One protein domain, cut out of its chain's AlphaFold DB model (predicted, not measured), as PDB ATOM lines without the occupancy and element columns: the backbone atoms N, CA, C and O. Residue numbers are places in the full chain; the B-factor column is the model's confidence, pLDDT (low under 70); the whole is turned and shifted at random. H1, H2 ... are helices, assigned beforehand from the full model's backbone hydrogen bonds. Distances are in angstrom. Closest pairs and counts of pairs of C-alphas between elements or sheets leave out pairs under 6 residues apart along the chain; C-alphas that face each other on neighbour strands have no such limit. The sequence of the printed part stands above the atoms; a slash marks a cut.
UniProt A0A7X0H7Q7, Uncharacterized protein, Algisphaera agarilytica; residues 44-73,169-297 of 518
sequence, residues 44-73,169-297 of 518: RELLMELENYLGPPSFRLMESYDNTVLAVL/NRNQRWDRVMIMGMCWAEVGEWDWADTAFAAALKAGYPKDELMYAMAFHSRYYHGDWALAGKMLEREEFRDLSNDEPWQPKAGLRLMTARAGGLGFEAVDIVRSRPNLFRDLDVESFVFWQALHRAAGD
ATOM      1  N   ARG A  44      16.243  92.991   1.649       77.50
ATOM      2  CA  ARG A  44      16.558  94.025   0.655       77.50
ATOM      3  C   ARG A  44      17.696  94.922   1.138       77.50
ATOM      4  O   ARG A  44      18.609  95.178   0.365       77.50
ATOM      5  N   GLU A  45      17.642  95.357   2.393       77.06
ATOM      6  CA  GLU A  45      18.694  96.173   3.011       77.06
ATOM      7  C   GLU A  45      20.015  95.403   3.071       77.06
ATOM      8  O   GLU A  45      21.034  95.928   2.639       77.06
ATOM      9  N   LEU A  46      19.972  94.122   3.463       73.19
ATOM     10  CA  LEU A  46      21.136  93.225   3.480       73.19
ATOM     11  C   LEU A  46      21.829  93.144   2.106       73.19
ATOM     12  O   LEU A  46      23.054  93.133   2.013       73.19
ATOM     13  N   LEU A  47      21.044  93.067   1.026       72.44
ATOM     14  CA  LEU A  47      21.567  93.001  -0.338       72.44
ATOM     15  C   LEU A  47      22.140  94.338  -0.813       72.44
ATOM     16  O   LEU A  47      23.208  94.344  -1.415       72.44
ATOM     17  N   MET A  48      21.456  95.450  -0.528       75.94
ATOM     18  CA  MET A  48      21.932  96.785  -0.897       75.94
ATOM     19  C   MET A  48      23.244  97.134  -0.192       75.94
ATOM     20  O   MET A  48      24.161  97.645  -0.829       75.94
ATOM     21  N   GLU A  49      23.359  96.829   1.101       76.31
ATOM     22  CA  GLU A  49      24.572  97.147   1.851       76.31
ATOM     23  C   GLU A  49      25.763  96.308   1.391       76.31
ATOM     24  O   GLU A  49      26.881  96.807   1.274       76.31
ATOM     25  N   LEU A  50      25.524  95.048   1.022       66.88
ATOM     26  CA  LEU A  50      26.584  94.215   0.474       66.88
ATOM     27  C   LEU A  50      27.024  94.669  -0.926       66.88
ATOM     28  O   LEU A  50      28.209  94.580  -1.249       66.88
ATOM     29  N   GLU A  51      26.099  95.176  -1.748       73.12
ATOM     30  CA  GLU A  51      26.435  95.803  -3.032       73.12
ATOM     31  C   GLU A  51      27.309  97.045  -2.838       73.12
ATOM     32  O   GLU A  51      28.309  97.207  -3.540       73.12
ATOM     33  N   ASN A  52      26.974  97.879  -1.852       73.38
ATOM     34  CA  ASN A  52      27.773  99.047  -1.490       73.38
ATOM     35  C   ASN A  52      29.172  98.647  -1.006       73.38
ATOM     36  O   ASN A  52      30.157  99.262  -1.414       73.38
ATOM     37  N   TYR A  53      29.265  97.609  -0.169       68.12
ATOM     38  CA  TYR A  53      30.521  97.163   0.430       68.12
ATOM     39  C   TYR A  53      31.479  96.530  -0.588       68.12
ATOM     40  O   TYR A  53      32.649  96.903  -0.666       68.12
ATOM     41  N   LEU A  54      30.996  95.580  -1.392       62.94
ATOM     42  CA  LEU A  54      31.833  94.857  -2.359       62.94
ATOM     43  C   LEU A  54      32.037  95.621  -3.675       62.94
ATOM     44  O   LEU A  54      32.917  95.277  -4.470       62.94
ATOM     45  N   GLY A  55      31.198  96.627  -3.924       71.00
ATOM     46  CA  GLY A  55      31.068  97.307  -5.202       71.00
ATOM     47  C   GLY A  55      30.241  96.507  -6.227       71.00
ATOM     48  O   GLY A  55      30.171  95.272  -6.168       71.00
ATOM     49  N   PRO A  56      29.653  97.178  -7.241       65.12
ATOM     50  CA  PRO A  56      28.753  96.538  -8.204       65.12
ATOM     51  C   PRO A  56      29.336  95.336  -8.975       65.12
ATOM     52  O   PRO A  56      28.595  94.382  -9.200       65.12
ATOM     53  N   PRO A  57      30.618  95.314  -9.408       53.22
ATOM     54  CA  PRO A  57      31.166  94.174 -10.152       53.22
ATOM     55  C   PRO A  57      31.249  92.894  -9.313       53.22
ATOM     56  O   PRO A  57      30.781  91.843  -9.749       53.22
ATOM     57  N   SER A  58      31.785  92.991  -8.096       58.16
ATOM     58  CA  SER A  58      31.920  91.876  -7.152       58.16
ATOM     59  C   SER A  58      30.556  91.400  -6.654       58.16
ATOM     60  O   SER A  58      30.308  90.199  -6.543       58.16
ATOM     61  N   PHE A  59      29.630  92.339  -6.430       56.53
ATOM     62  CA  PHE A  59      28.256  92.013  -6.076       56.53
ATOM     63  C   PHE A  59      27.524  91.291  -7.206       56.53
ATOM     64  O   PHE A  59      26.887  90.278  -6.947       56.53
ATOM     65  N   ARG A  60      27.667  91.725  -8.466       62.31
ATOM     66  CA  ARG A  60      27.092  91.020  -9.628       62.31
ATOM     67  C   ARG A  60      27.695  89.632  -9.837       62.31
ATOM     68  O   ARG A  60      26.970  88.725 -10.230       62.31
ATOM     69  N   LEU A  61      28.987  89.455  -9.559       58.06
ATOM     70  CA  LEU A  61      29.642  88.143  -9.548       58.06
ATOM     71  C   LEU A  61      28.995  87.216  -8.518       58.06
ATOM     72  O   LEU A  61      28.632  86.093  -8.866       58.06
ATOM     73  N   MET A  62      28.736  87.702  -7.302       61.09
ATOM     74  CA  MET A  62      27.921  86.948  -6.352       61.09
ATOM     75  C   MET A  62      26.491  86.753  -6.852       61.09
ATOM     76  O   MET A  62      26.024  85.630  -6.833       61.09
ATOM     77  N   GLU A  63      25.776  87.782  -7.313       57.09
ATOM     78  CA  GLU A  63      24.382  87.647  -7.762       57.09
ATOM     79  C   GLU A  63      24.210  86.648  -8.896       57.09
ATOM     80  O   GLU A  63      23.179  85.977  -8.953       57.09
ATOM     81  N   SER A  64      25.215  86.543  -9.767       59.19
ATOM     82  CA  SER A  64      25.194  85.598 -10.870       59.19
ATOM     83  C   SER A  64      25.128  84.153 -10.386       59.19
ATOM     84  O   SER A  64      24.551  83.364 -11.122       59.19
ATOM     85  N   TYR A  65      25.633  83.841  -9.171       54.38
ATOM     86  CA  TYR A  65      25.604  82.536  -8.470       54.38
ATOM     87  C   TYR A  65      25.598  81.327  -9.420       54.38
ATOM     88  O   TYR A  65      24.939  80.316  -9.172       54.38
ATOM     89  N   ASP A  66      26.316  81.439 -10.536       55.22
ATOM     90  CA  ASP A  66      26.372  80.385 -11.526       55.22
ATOM     91  C   ASP A  66      27.341  79.346 -10.976       55.22
ATOM     92  O   ASP A  66      28.323  79.680 -10.298       55.22
ATOM     93  N   ASN A  67      27.080  78.074 -11.259       53.66
ATOM     94  CA  ASN A  67      27.887  76.961 -10.762       53.66
ATOM     95  C   ASN A  67      29.383  77.130 -11.105       53.66
ATOM     96  O   ASN A  67      30.228  76.513 -10.469       53.66
ATOM     97  N   THR A  68      29.727  77.995 -12.064       53.25
ATOM     98  CA  THR A  68      31.096  78.359 -12.444       53.25
ATOM     99  C   THR A  68      31.853  79.165 -11.381       53.25
ATOM    100  O   THR A  68      33.004  78.843 -11.112       53.25
ATOM    101  N   VAL A  69      31.245  80.172 -10.733       55.34
ATOM    102  CA  VAL A  69      31.910  80.932  -9.644       55.34
ATOM    103  C   VAL A  69      32.105  80.032  -8.420       55.34
ATOM    104  O   VAL A  69      33.116  80.098  -7.728       55.34
ATOM    105  N   LEU A  70      31.149  79.129  -8.205       56.53
ATOM    106  CA  LEU A  70      31.189  78.112  -7.160       56.53
ATOM    107  C   LEU A  70      32.261  77.041  -7.424       56.53
ATOM    108  O   LEU A  70      32.932  76.605  -6.494       56.53
ATOM    109  N   ALA A  71      32.467  76.647  -8.683       57.00
ATOM    110  CA  ALA A  71      33.533  75.724  -9.069       57.00
ATOM    111  C   ALA A  71      34.931  76.318  -8.821       57.00
ATOM    112  O   ALA A  71      35.812  75.607  -8.349       57.00
ATOM    113  N   VAL A  72      35.112  77.627  -9.039       58.47
ATOM    114  CA  VAL A  72      36.382  78.318  -8.742       58.47
ATOM    115  C   VAL A  72      36.733  78.241  -7.254       58.47
ATOM    116  O   VAL A  72      37.891  78.029  -6.928       58.47
ATOM    117  N   LEU A  73      35.747  78.335  -6.354       60.41
ATOM    118  CA  LEU A  73      35.973  78.182  -4.908       60.41
ATOM    119  C   LEU A  73      36.243  76.726  -4.484       60.41
ATOM    120  O   LEU A  73      36.869  76.496  -3.451       60.41
ATOM    121  N   ASN A 169      27.000  72.469   5.330       92.19
ATOM    122  CA  ASN A 169      25.818  71.842   4.731       92.19
ATOM    123  C   ASN A 169      25.308  72.656   3.526       92.19
ATOM    124  O   ASN A 169      24.349  73.421   3.631       92.19
ATOM    125  N   ARG A 170      25.972  72.520   2.374       91.06
ATOM    126  CA  ARG A 170      25.727  73.330   1.170       91.06
ATOM    127  C   ARG A 170      24.359  73.081   0.528       91.06
ATOM    128  O   ARG A 170      23.965  71.941   0.286       91.06
ATOM    129  N   ASN A 171      23.652  74.158   0.190       92.06
ATOM    130  CA  ASN A 171      22.433  74.131  -0.620       92.06
ATOM    131  C   ASN A 171      22.139  75.509  -1.223       92.06
ATOM    132  O   ASN A 171      22.111  76.517  -0.517       92.06
ATOM    133  N   GLN A 172      21.767  75.546  -2.503       87.88
ATOM    134  CA  GLN A 172      21.407  76.786  -3.203       87.88
ATOM    135  C   GLN A 172      20.315  77.617  -2.495       87.88
ATOM    136  O   GLN A 172      20.273  78.834  -2.660       87.88
ATOM    137  N   ARG A 173      19.445  76.994  -1.686       89.62
ATOM    138  CA  ARG A 173      18.394  77.685  -0.915       89.62
ATOM    139  C   ARG A 173      18.936  78.678   0.115       89.62
ATOM    140  O   ARG A 173      18.275  79.684   0.370       89.62
ATOM    141  N   TRP A 174      20.098  78.407   0.704       93.06
ATOM    142  CA  TRP A 174      20.660  79.200   1.803       93.06
ATOM    143  C   TRP A 174      22.131  79.578   1.617       93.06
ATOM    144  O   TRP A 174      22.598  80.471   2.315       93.06
ATOM    145  N   ASP A 175      22.850  78.983   0.663       87.69
ATOM    146  CA  ASP A 175      24.274  79.246   0.420       87.69
ATOM    147  C   ASP A 175      24.589  80.731   0.300       87.69
ATOM    148  O   ASP A 175      25.525  81.213   0.934       87.69
ATOM    149  N   ARG A 176      23.760  81.469  -0.452       84.06
ATOM    150  CA  ARG A 176      23.929  82.913  -0.618       84.06
ATOM    151  C   ARG A 176      23.934  83.630   0.725       84.06
ATOM    152  O   ARG A 176      24.859  84.378   0.998       84.06
ATOM    153  N   VAL A 177      22.927  83.400   1.562       88.31
ATOM    154  CA  VAL A 177      22.808  84.103   2.848       88.31
ATOM    155  C   VAL A 177      23.804  83.587   3.890       88.31
ATOM    156  O   VAL A 177      24.277  84.380   4.692       88.31
ATOM    157  N   MET A 178      24.210  82.317   3.829       92.19
ATOM    158  CA  MET A 178      25.300  81.797   4.660       92.19
ATOM    159  C   MET A 178      26.629  82.484   4.346       92.19
ATOM    160  O   MET A 178      27.278  82.995   5.252       92.19
ATOM    161  N   ILE A 179      27.008  82.561   3.067       88.00
ATOM    162  CA  ILE A 179      28.245  83.228   2.639       88.00
ATOM    163  C   ILE A 179      28.214  84.711   3.017       88.00
ATOM    164  O   ILE A 179      29.189  85.214   3.566       88.00
ATOM    165  N   MET A 180      27.080  85.392   2.807       85.25
ATOM    166  CA  MET A 180      26.909  86.780   3.253       85.25
ATOM    167  C   MET A 180      27.122  86.925   4.763       85.25
ATOM    168  O   MET A 180      27.831  87.834   5.186       85.25
ATOM    169  N   GLY A 181      26.536  86.031   5.566       89.69
ATOM    170  CA  GLY A 181      26.707  86.038   7.017       89.69
ATOM    171  C   GLY A 181      28.168  85.881   7.430       89.69
ATOM    172  O   GLY A 181      28.651  86.646   8.260       89.69
ATOM    173  N   MET A 182      28.897  84.964   6.786       90.12
ATOM    174  CA  MET A 182      30.327  84.762   7.040       90.12
ATOM    175  C   MET A 182      31.172  85.981   6.658       90.12
ATOM    176  O   MET A 182      32.019  86.394   7.444       90.12
ATOM    177  N   CYS A 183      30.921  86.604   5.501       83.81
ATOM    178  CA  CYS A 183      31.630  87.822   5.099       83.81
ATOM    179  C   CYS A 183      31.417  88.966   6.101       83.81
ATOM    180  O   CYS A 183      32.377  89.625   6.491       83.81
ATOM    181  N   TRP A 184      30.174  89.187   6.546       84.56
ATOM    182  CA  TRP A 184      29.869  90.224   7.536       84.56
ATOM    183  C   TRP A 184      30.485  89.926   8.907       84.56
ATOM    184  O   TRP A 184      31.037  90.823   9.545       84.56
ATOM    185  N   ALA A 185      30.469  88.661   9.333       87.81
ATOM    186  CA  ALA A 185      31.121  88.220  10.562       87.81
ATOM    187  C   ALA A 185      32.642  88.468  10.535       87.81
ATOM    188  O   ALA A 185      33.208  88.929  11.528       87.81
ATOM    189  N   GLU A 186      33.310  88.220   9.402       82.81
ATOM    190  CA  GLU A 186      34.759  88.437   9.245       82.81
ATOM    191  C   GLU A 186      35.169  89.907   9.394       82.81
ATOM    192  O   GLU A 186      36.232  90.198   9.950       82.81
ATOM    193  N   VAL A 187      34.319  90.837   8.954       79.38
ATOM    194  CA  VAL A 187      34.563  92.283   9.091       79.38
ATOM    195  C   VAL A 187      34.044  92.856  10.414       79.38
ATOM    196  O   VAL A 187      34.258  94.031  10.700       79.38
ATOM    197  N   GLY A 188      33.427  92.022  11.258       81.56
ATOM    198  CA  GLY A 188      32.939  92.395  12.587       81.56
ATOM    199  C   GLY A 188      31.561  93.064  12.606       81.56
ATOM    200  O   GLY A 188      31.170  93.600  13.641       81.56
ATOM    201  N   GLU A 189      30.820  93.011  11.502       84.88
ATOM    202  CA  GLU A 189      29.492  93.610  11.338       84.88
ATOM    203  C   GLU A 189      28.388  92.610  11.729       84.88
ATOM    204  O   GLU A 189      27.638  92.084  10.901       84.88
ATOM    205  N   TRP A 190      28.317  92.297  13.024       90.25
ATOM    206  CA  TRP A 190      27.511  91.183  13.543       90.25
ATOM    207  C   TRP A 190      25.995  91.355  13.380       90.25
ATOM    208  O   TRP A 190      25.314  90.364  13.151       90.25
ATOM    209  N   ASP A 191      25.464  92.582  13.359       86.44
ATOM    210  CA  ASP A 191      24.028  92.807  13.107       86.44
ATOM    211  C   ASP A 191      23.606  92.351  11.692       86.44
ATOM    212  O   ASP A 191      22.518  91.796  11.472       86.44
ATOM    213  N   TRP A 192      24.487  92.573  10.711       84.25
ATOM    214  CA  TRP A 192      24.293  92.124   9.336       84.25
ATOM    215  C   TRP A 192      24.494  90.614   9.213       84.25
ATOM    216  O   TRP A 192      23.707  89.943   8.538       84.25
ATOM    217  N   ALA A 193      25.500  90.074   9.905       91.12
ATOM    218  CA  ALA A 193      25.748  88.639   9.962       91.12
ATOM    219  C   ALA A 193      24.540  87.880  10.542       91.12
ATOM    220  O   ALA A 193      24.031  86.956   9.906       91.12
ATOM    221  N   ASP A 194      24.008  88.333  11.678       93.25
ATOM    222  CA  ASP A 194      22.834  87.774  12.354       93.25
ATOM    223  C   ASP A 194      21.609  87.745  11.449       93.25
ATOM    224  O   ASP A 194      20.920  86.728  11.334       93.25
ATOM    225  N   THR A 195      21.360  88.849  10.744       89.75
ATOM    226  CA  THR A 195      20.256  88.936   9.787       89.75
ATOM    227  C   THR A 195      20.401  87.893   8.673       89.75
ATOM    228  O   THR A 195      19.419  87.252   8.280       89.75
ATOM    229  N   ALA A 196      21.619  87.683   8.170       88.88
ATOM    230  CA  ALA A 196      21.893  86.698   7.133       88.88
ATOM    231  C   ALA A 196      21.741  85.253   7.647       88.88
ATOM    232  O   ALA A 196      21.083  84.437   6.996       88.88
ATOM    233  N   PHE A 197      22.258  84.945   8.838       95.00
ATOM    234  CA  PHE A 197      22.124  83.623   9.458       95.00
ATOM    235  C   PHE A 197      20.672  83.299   9.837       95.00
ATOM    236  O   PHE A 197      20.200  82.188   9.580       95.00
ATOM    237  N   ALA A 198      19.903  84.271  10.335       92.44
ATOM    238  CA  ALA A 198      18.463  84.125  10.552       92.44
ATOM    239  C   ALA A 198      17.721  83.798   9.242       92.44
ATOM    240  O   ALA A 198      16.842  82.928   9.208       92.44
ATOM    241  N   ALA A 199      18.092  84.455   8.138       88.69
ATOM    242  CA  ALA A 199      17.537  84.157   6.821       88.69
ATOM    243  C   ALA A 199      17.920  82.749   6.330       88.69
ATOM    244  O   ALA A 199      17.079  82.079   5.725       88.69
ATOM    245  N   ALA A 200      19.140  82.280   6.614       94.06
ATOM    246  CA  ALA A 200      19.582  80.921   6.301       94.06
ATOM    247  C   ALA A 200      18.757  79.868   7.058       94.06
ATOM    248  O   ALA A 200      18.221  78.945   6.442       94.06
ATOM    249  N   LEU A 201      18.568  80.052   8.369       94.50
ATOM    250  CA  LEU A 201      17.723  79.186   9.200       94.50
ATOM    251  C   LEU A 201      16.282  79.142   8.680       94.50
ATOM    252  O   LEU A 201      15.707  78.067   8.522       94.50
ATOM    253  N   LYS A 202      15.711  80.298   8.318       92.69
ATOM    254  CA  LYS A 202      14.371  80.377   7.716       92.69
ATOM    255  C   LYS A 202      14.282  79.664   6.361       92.69
ATOM    256  O   LYS A 202      13.221  79.153   6.008       92.69
ATOM    257  N   ALA A 203      15.375  79.627   5.601       91.62
ATOM    258  CA  ALA A 203      15.473  78.892   4.343       91.62
ATOM    259  C   ALA A 203      15.684  77.374   4.532       91.62
ATOM    260  O   ALA A 203      15.668  76.635   3.545       91.62
ATOM    261  N   GLY A 204      15.832  76.905   5.777       95.94
ATOM    262  CA  GLY A 204      15.962  75.494   6.131       95.94
ATOM    263  C   GLY A 204      17.389  75.033   6.428       95.94
ATOM    264  O   GLY A 204      17.611  73.825   6.452       95.94
ATOM    265  N   TYR A 205      18.339  75.952   6.644       94.94
ATOM    266  CA  TYR A 205      19.681  75.582   7.105       94.94
ATOM    267  C   TYR A 205      19.594  74.819   8.443       94.94
ATOM    268  O   TYR A 205      18.883  75.276   9.346       94.94
ATOM    269  N   PRO A 206      20.279  73.672   8.604       94.06
ATOM    270  CA  PRO A 206      20.253  72.922   9.857       94.06
ATOM    271  C   PRO A 206      20.950  73.694  10.985       94.06
ATOM    272  O   PRO A 206      21.954  74.359  10.767       94.06
ATOM    273  N   LYS A 207      20.466  73.576  12.225       92.12
ATOM    274  CA  LYS A 207      21.185  74.086  13.407       92.12
ATOM    275  C   LYS A 207      22.365  73.157  13.729       92.12
ATOM    276  O   LYS A 207      22.297  72.377  14.671       92.12
ATOM    277  N   ASP A 208      23.381  73.173  12.878       90.56
ATOM    278  CA  ASP A 208      24.603  72.391  13.040       90.56
ATOM    279  C   ASP A 208      25.651  73.127  13.891       90.56
ATOM    280  O   ASP A 208      25.454  74.254  14.352       90.56
ATOM    281  N   GLU A 209      26.772  72.453  14.107       87.00
ATOM    282  CA  GLU A 209      27.936  72.930  14.850       87.00
ATOM    283  C   GLU A 209      28.438  74.310  14.396       87.00
ATOM    284  O   GLU A 209      28.662  75.199  15.222       87.00
ATOM    285  N   LEU A 210      28.538  74.528  13.081       89.06
ATOM    286  CA  LEU A 210      28.951  75.811  12.516       89.06
ATOM    287  C   LEU A 210      27.959  76.915  12.883       89.06
ATOM    288  O   LEU A 210      28.367  78.003  13.292       89.06
ATOM    289  N   MET A 211      26.659  76.649  12.748       92.50
ATOM    290  CA  MET A 211      25.631  77.636  13.056       92.50
ATOM    291  C   MET A 211      25.642  78.026  14.535       92.50
ATOM    292  O   MET A 211      25.520  79.207  14.865       92.50
ATOM    293  N   TYR A 212      25.842  77.063  15.436       90.75
ATOM    294  CA  TYR A 212      25.991  77.361  16.860       90.75
ATOM    295  C   TYR A 212      27.274  78.125  17.176       90.75
ATOM    296  O   TYR A 212      27.248  79.017  18.024       90.75
ATOM    297  N   ALA A 213      28.381  77.842  16.488       89.06
ATOM    298  CA  ALA A 213      29.594  78.631  16.647       89.06
ATOM    299  C   ALA A 213      29.403  80.077  16.177       89.06
ATOM    300  O   ALA A 213      29.829  81.009  16.859       89.06
ATOM    301  N   MET A 214      28.707  80.289  15.056       92.38
ATOM    302  CA  MET A 214      28.372  81.637  14.593       92.38
ATOM    303  C   MET A 214      27.435  82.351  15.569       92.38
ATOM    304  O   MET A 214      27.649  83.529  15.856       92.38
ATOM    305  N   ALA A 215      26.467  81.638  16.151       92.12
ATOM    306  CA  ALA A 215      25.599  82.179  17.193       92.12
ATOM    307  C   ALA A 215      26.409  82.568  18.435       92.12
ATOM    308  O   ALA A 215      26.269  83.682  18.931       92.12
ATOM    309  N   PHE A 216      27.318  81.705  18.900       91.31
ATOM    310  CA  PHE A 216      28.237  82.028  19.991       91.31
ATOM    311  C   PHE A 216      29.001  83.325  19.707       91.31
ATOM    312  O   PHE A 216      29.034  84.215  20.556       91.31
ATOM    313  N   HIS A 217      29.617  83.438  18.525       89.25
ATOM    314  CA  HIS A 217      30.423  84.603  18.184       89.25
ATOM    315  C   HIS A 217      29.571  85.871  18.126       89.25
ATOM    316  O   HIS A 217      29.938  86.859  18.758       89.25
ATOM    317  N   SER A 218      28.412  85.818  17.473       91.81
ATOM    318  CA  SER A 218      27.434  86.908  17.467       91.81
ATOM    319  C   SER A 218      27.118  87.399  18.882       91.81
ATOM    320  O   SER A 218      27.372  88.560  19.215       91.81
ATOM    321  N   ARG A 219      26.667  86.501  19.769       90.19
ATOM    322  CA  ARG A 219      26.304  86.862  21.149       90.19
ATOM    323  C   ARG A 219      27.492  87.402  21.930       90.19
ATOM    324  O   ARG A 219      27.369  88.407  22.629       90.19
ATOM    325  N   TYR A 220      28.666  86.804  21.744       84.94
ATOM    326  CA  TYR A 220      29.905  87.284  22.338       84.94
ATOM    327  C   TYR A 220      30.226  88.730  21.926       84.94
ATOM    328  O   TYR A 220      30.523  89.561  22.791       84.94
ATOM    329  N   TYR A 221      30.143  89.050  20.632       83.38
ATOM    330  CA  TYR A 221      30.462  90.379  20.105       83.38
ATOM    331  C   TYR A 221      29.372  91.422  20.377       83.38
ATOM    332  O   TYR A 221      29.703  92.595  20.552       83.38
ATOM    333  N   HIS A 222      28.110  91.012  20.527       82.75
ATOM    334  CA  HIS A 222      27.038  91.866  21.047       82.75
ATOM    335  C   HIS A 222      27.115  92.101  22.561       82.75
ATOM    336  O   HIS A 222      26.395  92.942  23.095       82.75
ATOM    337  N   GLY A 223      28.007  91.402  23.267       79.44
ATOM    338  CA  GLY A 223      28.161  91.538  24.711       79.44
ATOM    339  C   GLY A 223      27.129  90.761  25.530       79.44
ATOM    340  O   GLY A 223      27.092  90.936  26.751       79.44
ATOM    341  N   ASP A 224      26.328  89.908  24.886       81.75
ATOM    342  CA  ASP A 224      25.380  88.985  25.514       81.75
ATOM    343  C   ASP A 224      26.100  87.693  25.927       81.75
ATOM    344  O   ASP A 224      25.984  86.620  25.331       81.75
ATOM    345  N   TRP A 225      26.951  87.830  26.941       81.00
ATOM    346  CA  TRP A 225      27.840  86.760  27.384       81.00
ATOM    347  C   TRP A 225      27.113  85.615  28.080       81.00
ATOM    348  O   TRP A 225      27.610  84.493  28.060       81.00
ATOM    349  N   ALA A 226      25.945  85.884  28.668       78.31
ATOM    350  CA  ALA A 226      25.107  84.847  29.252       78.31
ATOM    351  C   ALA A 226      24.580  83.918  28.152       78.31
ATOM    352  O   ALA A 226      24.755  82.703  28.238       78.31
ATOM    353  N   LEU A 227      24.020  84.479  27.074       82.25
ATOM    354  CA  LEU A 227      23.534  83.675  25.956       82.25
ATOM    355  C   LEU A 227      24.679  83.005  25.188       82.25
ATOM    356  O   LEU A 227      24.566  81.837  24.824       82.25
ATOM    357  N   ALA A 228      25.809  83.692  24.998       85.56
ATOM    358  CA  ALA A 228      27.014  83.073  24.445       85.56
ATOM    359  C   ALA A 228      27.506  81.907  25.326       85.56
ATOM    360  O   ALA A 228      27.904  80.867  24.810       85.56
ATOM    361  N   GLY A 229      27.430  82.048  26.652       82.12
ATOM    362  CA  GLY A 229      27.743  80.994  27.615       82.12
ATOM    363  C   GLY A 229      26.862  79.762  27.429       82.12
ATOM    364  O   GLY A 229      27.397  78.665  27.289       82.12
ATOM    365  N   LYS A 230      25.539  79.941  27.307       84.12
ATOM    366  CA  LYS A 230      24.600  78.837  27.027       84.12
ATOM    367  C   LYS A 230      24.975  78.048  25.765       84.12
ATOM    368  O   LYS A 230      24.784  76.836  25.716       84.12
ATOM    369  N   MET A 231      25.543  78.698  24.743       85.69
ATOM    370  CA  MET A 231      26.000  77.994  23.533       85.69
ATOM    371  C   MET A 231      27.179  77.051  23.816       85.69
ATOM    372  O   MET A 231      27.286  76.013  23.169       85.69
ATOM    373  N   LEU A 232      28.036  77.372  24.795       79.44
ATOM    374  CA  LEU A 232      29.150  76.515  25.220       79.44
ATOM    375  C   LEU A 232      28.705  75.308  26.051       79.44
ATOM    376  O   LEU A 232      29.448  74.337  26.148       79.44
ATOM    377  N   GLU A 233      27.513  75.353  26.646       80.69
ATOM    378  CA  GLU A 233      26.990  74.249  27.455       80.69
ATOM    379  C   GLU A 233      26.581  73.039  26.613       80.69
ATOM    380  O   GLU A 233      26.362  71.962  27.177       80.69
ATOM    381  N   ARG A 234      26.466  73.181  25.287       81.06
ATOM    382  CA  ARG A 234      26.101  72.064  24.416       81.06
ATOM    383  C   ARG A 234      27.235  71.048  24.307       81.06
ATOM    384  O   ARG A 234      28.409  71.413  24.299       81.06
ATOM    385  N   GLU A 235      26.873  69.775  24.179       73.50
ATOM    386  CA  GLU A 235      27.815  68.651  24.158       73.50
ATOM    387  C   GLU A 235      28.894  68.801  23.077       73.50
ATOM    388  O   GLU A 235      30.064  68.536  23.346       73.50
ATOM    389  N   GLU A 236      28.541  69.348  21.910       73.25
ATOM    390  CA  GLU A 236      29.465  69.532  20.785       73.25
ATOM    391  C   GLU A 236      30.575  70.561  21.085       73.25
ATOM    392  O   GLU A 236      31.655  70.509  20.498       73.25
ATOM    393  N   PHE A 237      30.345  71.479  22.034       72.38
ATOM    394  CA  PHE A 237      31.333  72.466  22.490       72.38
ATOM    395  C   PHE A 237      32.006  72.088  23.814       72.38
ATOM    396  O   PHE A 237      32.983  72.737  24.204       72.38
ATOM    397  N   ARG A 238      31.519  71.045  24.500       70.25
ATOM    398  CA  ARG A 238      32.120  70.542  25.745       70.25
ATOM    399  C   ARG A 238      33.399  69.766  25.509       70.25
ATOM    400  O   ARG A 238      34.211  69.685  26.426       70.25
ATOM    401  N   ASP A 239      33.599  69.219  24.314       72.44
ATOM    402  CA  ASP A 239      34.883  68.621  23.985       72.44
ATOM    403  C   ASP A 239      35.940  69.723  23.823       72.44
ATOM    404  O   ASP A 239      36.113  70.346  22.777       72.44
ATOM    405  N   LEU A 240      36.640  69.993  24.922       62.31
ATOM    406  CA  LEU A 240      37.739  70.948  24.994       62.31
ATOM    407  C   LEU A 240      39.038  70.389  24.403       62.31
ATOM    408  O   LEU A 240      40.042  71.103  24.423       62.31
ATOM    409  N   SER A 241      39.053  69.143  23.927       62.69
ATOM    410  CA  SER A 241      40.177  68.565  23.190       62.69
ATOM    411  C   SER A 241      40.031  68.731  21.680       62.69
ATOM    412  O   SER A 241      41.028  68.637  20.968       62.69
ATOM    413  N   ASN A 242      38.815  69.015  21.202       60.75
ATOM    414  CA  ASN A 242      38.563  69.159  19.784       60.75
ATOM    415  C   ASN A 242      38.864  70.594  19.341       60.75
ATOM    416  O   ASN A 242      38.198  71.553  19.724       60.75
ATOM    417  N   ASP A 243      39.914  70.745  18.546       64.81
ATOM    418  CA  ASP A 243      40.430  72.041  18.101       64.81
ATOM    419  C   ASP A 243      39.932  72.387  16.719       64.81
ATOM    420  O   ASP A 243      40.659  72.827  15.823       64.81
ATOM    421  N   GLU A 244      38.640  72.143  16.577       72.81
ATOM    422  CA  GLU A 244      37.935  72.374  15.353       72.81
ATOM    423  C   GLU A 244      37.996  73.863  14.993       72.81
ATOM    424  O   GLU A 244      37.843  74.732  15.858       72.81
ATOM    425  N   PRO A 245      38.216  74.215  13.720       67.06
ATOM    426  CA  PRO A 245      38.596  75.580  13.363       67.06
ATOM    427  C   PRO A 245      37.487  76.597  13.644       67.06
ATOM    428  O   PRO A 245      37.737  77.756  13.975       67.06
ATOM    429  N   TRP A 246      36.247  76.139  13.487       72.50
ATOM    430  CA  TRP A 246      35.018  76.893  13.696       72.50
ATOM    431  C   TRP A 246      34.660  77.026  15.174       72.50
ATOM    432  O   TRP A 246      33.827  77.856  15.524       72.50
ATOM    433  N   GLN A 247      35.267  76.233  16.056       78.44
ATOM    434  CA  GLN A 247      34.944  76.274  17.466       78.44
ATOM    435  C   GLN A 247      35.480  77.554  18.130       78.44
ATOM    436  O   GLN A 247      36.599  78.000  17.856       78.44
ATOM    437  N   PRO A 248      34.733  78.136  19.089       77.94
ATOM    438  CA  PRO A 248      35.237  79.251  19.870       77.94
ATOM    439  C   PRO A 248      36.553  78.888  20.549       77.94
ATOM    440  O   PRO A 248      36.620  77.907  21.288       77.94
ATOM    441  N   LYS A 249      37.600  79.691  20.344       77.19
ATOM    442  CA  LYS A 249      38.921  79.425  20.938       77.19
ATOM    443  C   LYS A 249      38.816  79.344  22.462       77.19
ATOM    444  O   LYS A 249      38.104  80.148  23.064       77.19
ATOM    445  N   ALA A 250      39.608  78.484  23.102       75.12
ATOM    446  CA  ALA A 250      39.590  78.297  24.559       75.12
ATOM    447  C   ALA A 250      39.680  79.612  25.353       75.12
ATOM    448  O   ALA A 250      38.967  79.797  26.332       75.12
ATOM    449  N   GLY A 251      40.478  80.584  24.899       71.38
ATOM    450  CA  GLY A 251      40.512  81.902  25.537       71.38
ATOM    451  C   GLY A 251      39.196  82.692  25.419       71.38
ATOM    452  O   GLY A 251      38.843  83.399  26.355       71.38
ATOM    453  N   LEU A 252      38.471  82.606  24.293       73.44
ATOM    454  CA  LEU A 252      37.121  83.187  24.164       73.44
ATOM    455  C   LEU A 252      36.108  82.435  25.023       73.44
ATOM    456  O   LEU A 252      35.299  83.083  25.684       73.44
ATOM    457  N   ARG A 253      36.192  81.101  25.069       78.69
ATOM    458  CA  ARG A 253      35.351  80.287  25.950       78.69
ATOM    459  C   ARG A 253      35.544  80.667  27.407       78.69
ATOM    460  O   ARG A 253      34.572  80.977  28.071       78.69
ATOM    461  N   LEU A 254      36.794  80.762  27.865       77.88
ATOM    462  CA  LEU A 254      37.130  81.178  29.224       77.88
ATOM    463  C   LEU A 254      36.560  82.564  29.546       77.88
ATOM    464  O   LEU A 254      35.960  82.758  30.597       77.88
ATOM    465  N   MET A 255      36.735  83.537  28.646       70.19
ATOM    466  CA  MET A 255      36.198  84.886  28.855       70.19
ATOM    467  C   MET A 255      34.672  84.883  28.924       70.19
ATOM    468  O   MET A 255      34.115  85.532  29.801       70.19
ATOM    469  N   THR A 256      34.012  84.138  28.039       75.88
ATOM    470  CA  THR A 256      32.547  84.042  27.997       75.88
ATOM    471  C   THR A 256      32.006  83.321  29.215       75.88
ATOM    472  O   THR A 256      31.082  83.808  29.845       75.88
ATOM    473  N   ALA A 257      32.628  82.208  29.594       74.38
ATOM    474  CA  ALA A 257      32.258  81.434  30.760       74.38
ATOM    475  C   ALA A 257      32.358  82.289  32.032       74.38
ATOM    476  O   ALA A 257      31.408  82.373  32.800       74.38
ATOM    477  N   ARG A 258      33.443  83.058  32.200       70.38
ATOM    478  CA  ARG A 258      33.561  84.018  33.313       70.38
ATOM    479  C   ARG A 258      32.491  85.100  33.274       70.38
ATOM    480  O   ARG A 258      31.889  85.412  34.293       70.38
ATOM    481  N   ALA A 259      32.291  85.690  32.105       64.44
ATOM    482  CA  ALA A 259      31.401  86.820  31.918       64.44
ATOM    483  C   ALA A 259      29.908  86.449  32.011       64.44
ATOM    484  O   ALA A 259      29.095  87.280  32.403       64.44
ATOM    485  N   GLY A 260      29.561  85.210  31.662       66.12
ATOM    486  CA  GLY A 260      28.222  84.633  31.753       66.12
ATOM    487  C   GLY A 260      27.941  83.898  33.068       66.12
ATOM    488  O   GLY A 260      26.868  83.327  33.204       66.12
ATOM    489  N   GLY A 261      28.877  83.887  34.027       66.31
ATOM    490  CA  GLY A 261      28.702  83.212  35.322       66.31
ATOM    491  C   GLY A 261      28.916  81.688  35.312       66.31
ATOM    492  O   GLY A 261      28.678  81.035  36.325       66.31
ATOM    493  N   LEU A 262      29.417  81.118  34.215       68.19
ATOM    494  CA  LEU A 262      29.742  79.695  34.040       68.19
ATOM    495  C   LEU A 262      31.139  79.371  34.593       68.19
ATOM    496  O   LEU A 262      32.100  79.094  33.870       68.19
ATOM    497  N   GLY A 263      31.295  79.490  35.909       65.25
ATOM    498  CA  GLY A 263      32.602  79.329  36.546       65.25
ATOM    499  C   GLY A 263      33.231  77.937  36.362       65.25
ATOM    500  O   GLY A 263      34.457  77.836  36.361       65.25
ATOM    501  N   PHE A 264      32.435  76.863  36.235       64.81
ATOM    502  CA  PHE A 264      32.957  75.481  36.250       64.81
ATOM    503  C   PHE A 264      33.585  75.152  34.913       64.81
ATOM    504  O   PHE A 264      34.716  74.685  34.847       64.81
ATOM    505  N   GLU A 265      32.896  75.550  33.858       70.19
ATOM    506  CA  GLU A 265      33.347  75.518  32.486       70.19
ATOM    507  C   GLU A 265      34.646  76.319  32.351       70.19
ATOM    508  O   GLU A 265      35.598  75.848  31.737       70.19
ATOM    509  N   ALA A 266      34.747  77.494  32.989       68.69
ATOM    510  CA  ALA A 266      35.988  78.268  33.022       68.69
ATOM    511  C   ALA A 266      37.154  77.495  33.672       68.69
ATOM    512  O   ALA A 266      38.262  77.499  33.130       68.69
ATOM    513  N   VAL A 267      36.922  76.812  34.799       69.62
ATOM    514  CA  VAL A 267      37.942  75.982  35.466       69.62
ATOM    515  C   VAL A 267      38.331  74.782  34.606       69.62
ATOM    516  O   VAL A 267      39.523  74.512  34.454       69.62
ATOM    517  N   ASP A 268      37.366  74.099  33.999       75.38
ATOM    518  CA  ASP A 268      37.611  72.940  33.139       75.38
ATOM    519  C   ASP A 268      38.372  73.334  31.865       75.38
ATOM    520  O   ASP A 268      39.292  72.629  31.442       75.38
ATOM    521  N   ILE A 269      38.098  74.516  31.304       74.12
ATOM    522  CA  ILE A 269      38.873  75.113  30.203       74.12
ATOM    523  C   ILE A 269      40.326  75.361  30.604       74.12
ATOM    524  O   ILE A 269      41.237  75.037  29.839       74.12
ATOM    525  N   VAL A 270      40.567  75.907  31.795       72.81
ATOM    526  CA  VAL A 270      41.936  76.156  32.261       72.81
ATOM    527  C   VAL A 270      42.666  74.841  32.556       72.81
ATOM    528  O   VAL A 270      43.808  74.665  32.131       72.81
ATOM    529  N   ARG A 271      42.001  73.886  33.220       76.56
ATOM    530  CA  ARG A 271      42.569  72.576  33.589       76.56
ATOM    531  C   ARG A 271      42.854  71.677  32.396       76.56
ATOM    532  O   ARG A 271      43.855  70.970  32.412       76.56
ATOM    533  N   SER A 272      41.999  71.697  31.377       74.31
ATOM    534  CA  SER A 272      42.206  70.916  30.152       74.31
ATOM    535  C   SER A 272      43.345  71.468  29.291       74.31
ATOM    536  O   SER A 272      43.910  70.733  28.483       74.31
ATOM    537  N   ARG A 273      43.723  72.745  29.469       72.12
ATOM    538  CA  ARG A 273      44.756  73.415  28.663       72.12
ATOM    539  C   ARG A 273      45.755  74.210  29.520       72.12
ATOM    540  O   ARG A 273      45.943  75.407  29.283       72.12
ATOM    541  N   PRO A 274      46.484  73.570  30.454       67.75
ATOM    542  CA  PRO A 274      47.380  74.270  31.382       67.75
ATOM    543  C   PRO A 274      48.505  75.024  30.657       67.75
ATOM    544  O   PRO A 274      48.974  76.054  31.128       67.75
ATOM    545  N   ASN A 275      48.904  74.557  29.469       62.72
ATOM    546  CA  ASN A 275      49.906  75.224  28.640       62.72
ATOM    547  C   ASN A 275      49.430  76.551  28.034       62.72
ATOM    548  O   ASN A 275      50.245  77.454  27.858       62.72
ATOM    549  N   LEU A 276      48.134  76.680  27.744       64.62
ATOM    550  CA  LEU A 276      47.558  77.902  27.183       64.62
ATOM    551  C   LEU A 276      47.357  78.981  28.257       64.62
ATOM    552  O   LEU A 276      47.338  80.175  27.962       64.62
ATOM    553  N   PHE A 277      47.212  78.552  29.508       67.81
ATOM    554  CA  PHE A 277      46.861  79.394  30.644       67.81
ATOM    555  C   PHE A 277      47.910  79.326  31.760       67.81
ATOM    556  O   PHE A 277      47.560  79.425  32.928       67.81
ATOM    557  N   ARG A 278      49.198  79.177  31.413       60.19
ATOM    558  CA  ARG A 278      50.306  79.009  32.383       60.19
ATOM    559  C   ARG A 278      50.398  80.124  33.426       60.19
ATOM    560  O   ARG A 278      50.849  79.877  34.537       60.19
ATOM    561  N   ASP A 279      49.968  81.328  33.060       57.81
ATOM    562  CA  ASP A 279      49.969  82.498  33.943       57.81
ATOM    563  C   ASP A 279      48.700  82.605  34.810       57.81
ATOM    564  O   ASP A 279      48.590  83.515  35.634       57.81
ATOM    565  N   LEU A 280      47.715  81.720  34.611       60.00
ATOM    566  CA  LEU A 280      46.510  81.650  35.431       60.00
ATOM    567  C   LEU A 280      46.711  80.610  36.530       60.00
ATOM    568  O   LEU A 280      46.792  79.412  36.270       60.00
ATOM    569  N   ASP A 281      46.739  81.080  37.773       64.19
ATOM    570  CA  ASP A 281      46.684  80.202  38.932       64.19
ATOM    571  C   ASP A 281      45.285  79.569  39.040       64.19
ATOM    572  O   ASP A 281      44.285  80.237  39.328       64.19
ATOM    573  N   VAL A 282      45.222  78.265  38.766       59.62
ATOM    574  CA  VAL A 282      43.991  77.469  38.805       59.62
ATOM    575  C   VAL A 282      43.409  77.427  40.218       59.62
ATOM    576  O   VAL A 282      42.188  77.416  40.360       59.62
ATOM    577  N   GLU A 283      44.248  77.439  41.259       55.38
ATOM    578  CA  GLU A 283      43.787  77.403  42.651       55.38
ATOM    579  C   GLU A 283      43.111  78.716  43.041       55.38
ATOM    580  O   GLU A 283      42.005  78.691  43.583       55.38
ATOM    581  N   SER A 284      43.691  79.856  42.644       52.78
ATOM    582  CA  SER A 284      43.020  81.158  42.731       52.78
ATOM    583  C   SER A 284      41.659  81.138  42.021       52.78
ATOM    584  O   SER A 284      40.688  81.677  42.539       52.78
ATOM    585  N   PHE A 285      41.539  80.487  40.858       57.44
ATOM    586  CA  PHE A 285      40.271  80.371  40.120       57.44
ATOM    587  C   PHE A 285      39.211  79.532  40.840       57.44
ATOM    588  O   PHE A 285      38.055  79.943  40.927       57.44
ATOM    589  N   VAL A 286      39.603  78.371  41.369       51.59
ATOM    590  CA  VAL A 286      38.725  77.505  42.170       51.59
ATOM    591  C   VAL A 286      38.274  78.234  43.437       51.59
ATOM    592  O   VAL A 286      37.111  78.127  43.819       51.59
ATOM    593  N   PHE A 287      39.153  79.034  44.047       45.59
ATOM    594  CA  PHE A 287      38.816  79.903  45.172       45.59
ATOM    595  C   PHE A 287      37.830  81.014  44.778       45.59
ATOM    596  O   PHE A 287      36.790  81.126  45.416       45.59
ATOM    597  N   TRP A 288      38.074  81.771  43.697       49.56
ATOM    598  CA  TRP A 288      37.128  82.773  43.169       49.56
ATOM    599  C   TRP A 288      35.752  82.174  42.895       49.56
ATOM    600  O   TRP A 288      34.727  82.806  43.124       49.56
ATOM    601  N   GLN A 289      35.721  80.938  42.413       54.56
ATOM    602  CA  GLN A 289      34.487  80.228  42.151       54.56
ATOM    603  C   GLN A 289      33.787  79.752  43.427       54.56
ATOM    604  O   GLN A 289      32.567  79.854  43.513       54.56
ATOM    605  N   ALA A 290      34.529  79.257  44.419       46.31
ATOM    606  CA  ALA A 290      33.988  78.954  45.741       46.31
ATOM    607  C   ALA A 290      33.448  80.222  46.420       46.31
ATOM    608  O   ALA A 290      32.432  80.155  47.095       46.31
ATOM    609  N   LEU A 291      34.074  81.374  46.168       43.00
ATOM    610  CA  LEU A 291      33.643  82.693  46.619       43.00
ATOM    611  C   LEU A 291      32.366  83.159  45.894       43.00
ATOM    612  O   LEU A 291      31.443  83.638  46.538       43.00
ATOM    613  N   HIS A 292      32.273  82.970  44.571       49.09
ATOM    614  CA  HIS A 292      31.054  83.232  43.793       49.09
ATOM    615  C   HIS A 292      29.912  82.274  44.145       49.09
ATOM    616  O   HIS A 292      28.762  82.693  44.131       49.09
ATOM    617  N   ARG A 293      30.217  81.012  44.480       44.75
ATOM    618  CA  ARG A 293      29.252  80.066  45.050       44.75
ATOM    619  C   ARG A 293      28.832  80.491  46.438       44.75
ATOM    620  O   ARG A 293      27.651  80.598  46.655       44.75
ATOM    621  N   ALA A 294      29.751  80.810  47.343       40.22
ATOM    622  CA  ALA A 294      29.392  81.331  48.656       40.22
ATOM    623  C   ALA A 294      28.558  82.615  48.532       40.22
ATOM    624  O   ALA A 294      27.616  82.775  49.279       40.22
ATOM    625  N   ALA A 295      28.823  83.475  47.545       41.22
ATOM    626  CA  ALA A 295      28.027  84.671  47.259       41.22
ATOM    627  C   ALA A 295      26.737  84.421  46.445       41.22
ATOM    628  O   ALA A 295      25.971  85.357  46.244       41.22
ATOM    629  N   GLY A 296      26.529  83.208  45.921       41.59
ATOM    630  CA  GLY A 296      25.312  82.778  45.219       41.59
ATOM    631  C   GLY A 296      24.458  81.771  46.007       41.59
ATOM    632  O   GLY A 296      23.270  81.664  45.735       41.59
ATOM    633  N   ASP A 297      25.066  81.068  46.968       37.56
ATOM    634  CA  ASP A 297      24.480  80.176  47.980       37.56
ATOM    635  C   ASP A 297      24.230  80.931  49.304       37.56
ATOM    636  O   ASP A 297      23.425  80.486  50.117       37.56
TER     637      ASP A 297
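Overview. This is residues 44 to 73 and 169 to 297 of the 518 residues of an uncharacterized protein of Algisphaera agarilytica (UniProt A0A7X0H7Q7). This is a loose rod of short helices, laid one after another along its length and mostly across it, with the chain folding back and forth between them. H4, H5, H6, H7, H9, H10 and H11 make the row, linked largely by helical hairpins; H1, H2 and H3 make a loose end before H4, H11 makes the other end, and little H8 sits beside the row near H6. The printed part has 159 residues, with eleven named helices, H1 to H11 in order along the chain, and no named strand; the class is all helix. The whole is loose, with a radius of gyration of the C-alphas of 19.2 A, and spans 58 by 28 by 28 A.

Along the chain. Find C-alpha 44 at (16.558, 94.025, 0.655); from there H1, residues 44 to 54, runs 15.6 A. After Gly 55 come H2, residues 56 to 64, and H3, residues 67 to 73. Past the cut, look for H4, residues 175 to 187, which is 18.7 A long, and H5, residues 190 to 202, which is 18.0 A. Next, find C-alpha 209 at (27.936, 72.930, 14.850), where H6 begins; it takes residues 209 to 222 over 19.9 A. Then read H7, residues 225 to 232, and the four residues of H8, 235 to 238. H9, residues 250 to 259, and H10, residues 263 to 272, follow. H11, residues 282 to 297, is the longest helix at 21.7 A, and it ends at C-alpha 297, (24.480, 80.176, 47.980).

Arrangement. Start with H1, which touches H2 only at the corner, and only just, with 3 pairs of C-alphas within 8 A; the closest are those of Glu 51 and Phe 59, 5.2 A apart. H1 also only just touches H5, with 3 such pairs and residues 192 to 196 of H5 alone; the closest C-alphas are those of Leu 46 and Trp 192, 6.7 A. H3 touches no helix. H4 and H5 form a helical hairpin at a shallow tilt of 18 degrees, opposite ways; look at Gly 181 and Ala 193, whose C-alphas are the closest at 4.0 A. H5 is the hub, touching three helices. It forms a hairpin with H6 at a shallow tilt of 33 degrees, only just short of steep; Trp 190 and Ser 218 have the closest C-alphas, 5.8 A. H6 and H7 form a hairpin at a shallow tilt of 14 degrees, closest at C-alphas 216 and 228, 4.7 A. H8 touches no helix but is near H6. H7 touches H9 at a steep tilt of 47 degrees, opposite ways, with the C-alphas of Trp 225 and Thr 256 closest at 5.5 A. H9 and H10 form a hairpin at a shallow tilt of 19 degrees, closest at the C-alphas of Leu 254 and Ala 266, 4.9 A. H11 forms a hairpin with H10 at a shallow tilt of 16 degrees, touching it with residues 282 to 289 alone; the C-alphas of Gly 263 and Gln 289 are closest at 6.0 A. Every O i to N i+4 pair is within hydrogen-bond range in H1 to H7 and H9 to H11, while H8 is too short for such a pair.

Size, cuts and confidence. The two C-alphas farthest apart are those of Thr 68 and Ala 294, 61.2 A. Residues 74 to 168 are cut out, and C-alphas 73 and 169 are 15.4 A apart across the cut. Of the links that are printed whole, the one from H8 to H9, 11 residues, is long. The mean pLDDT of the printed part is 73.9; 58 residues are under 70, among them residues 56 to 73 and 274 to 297.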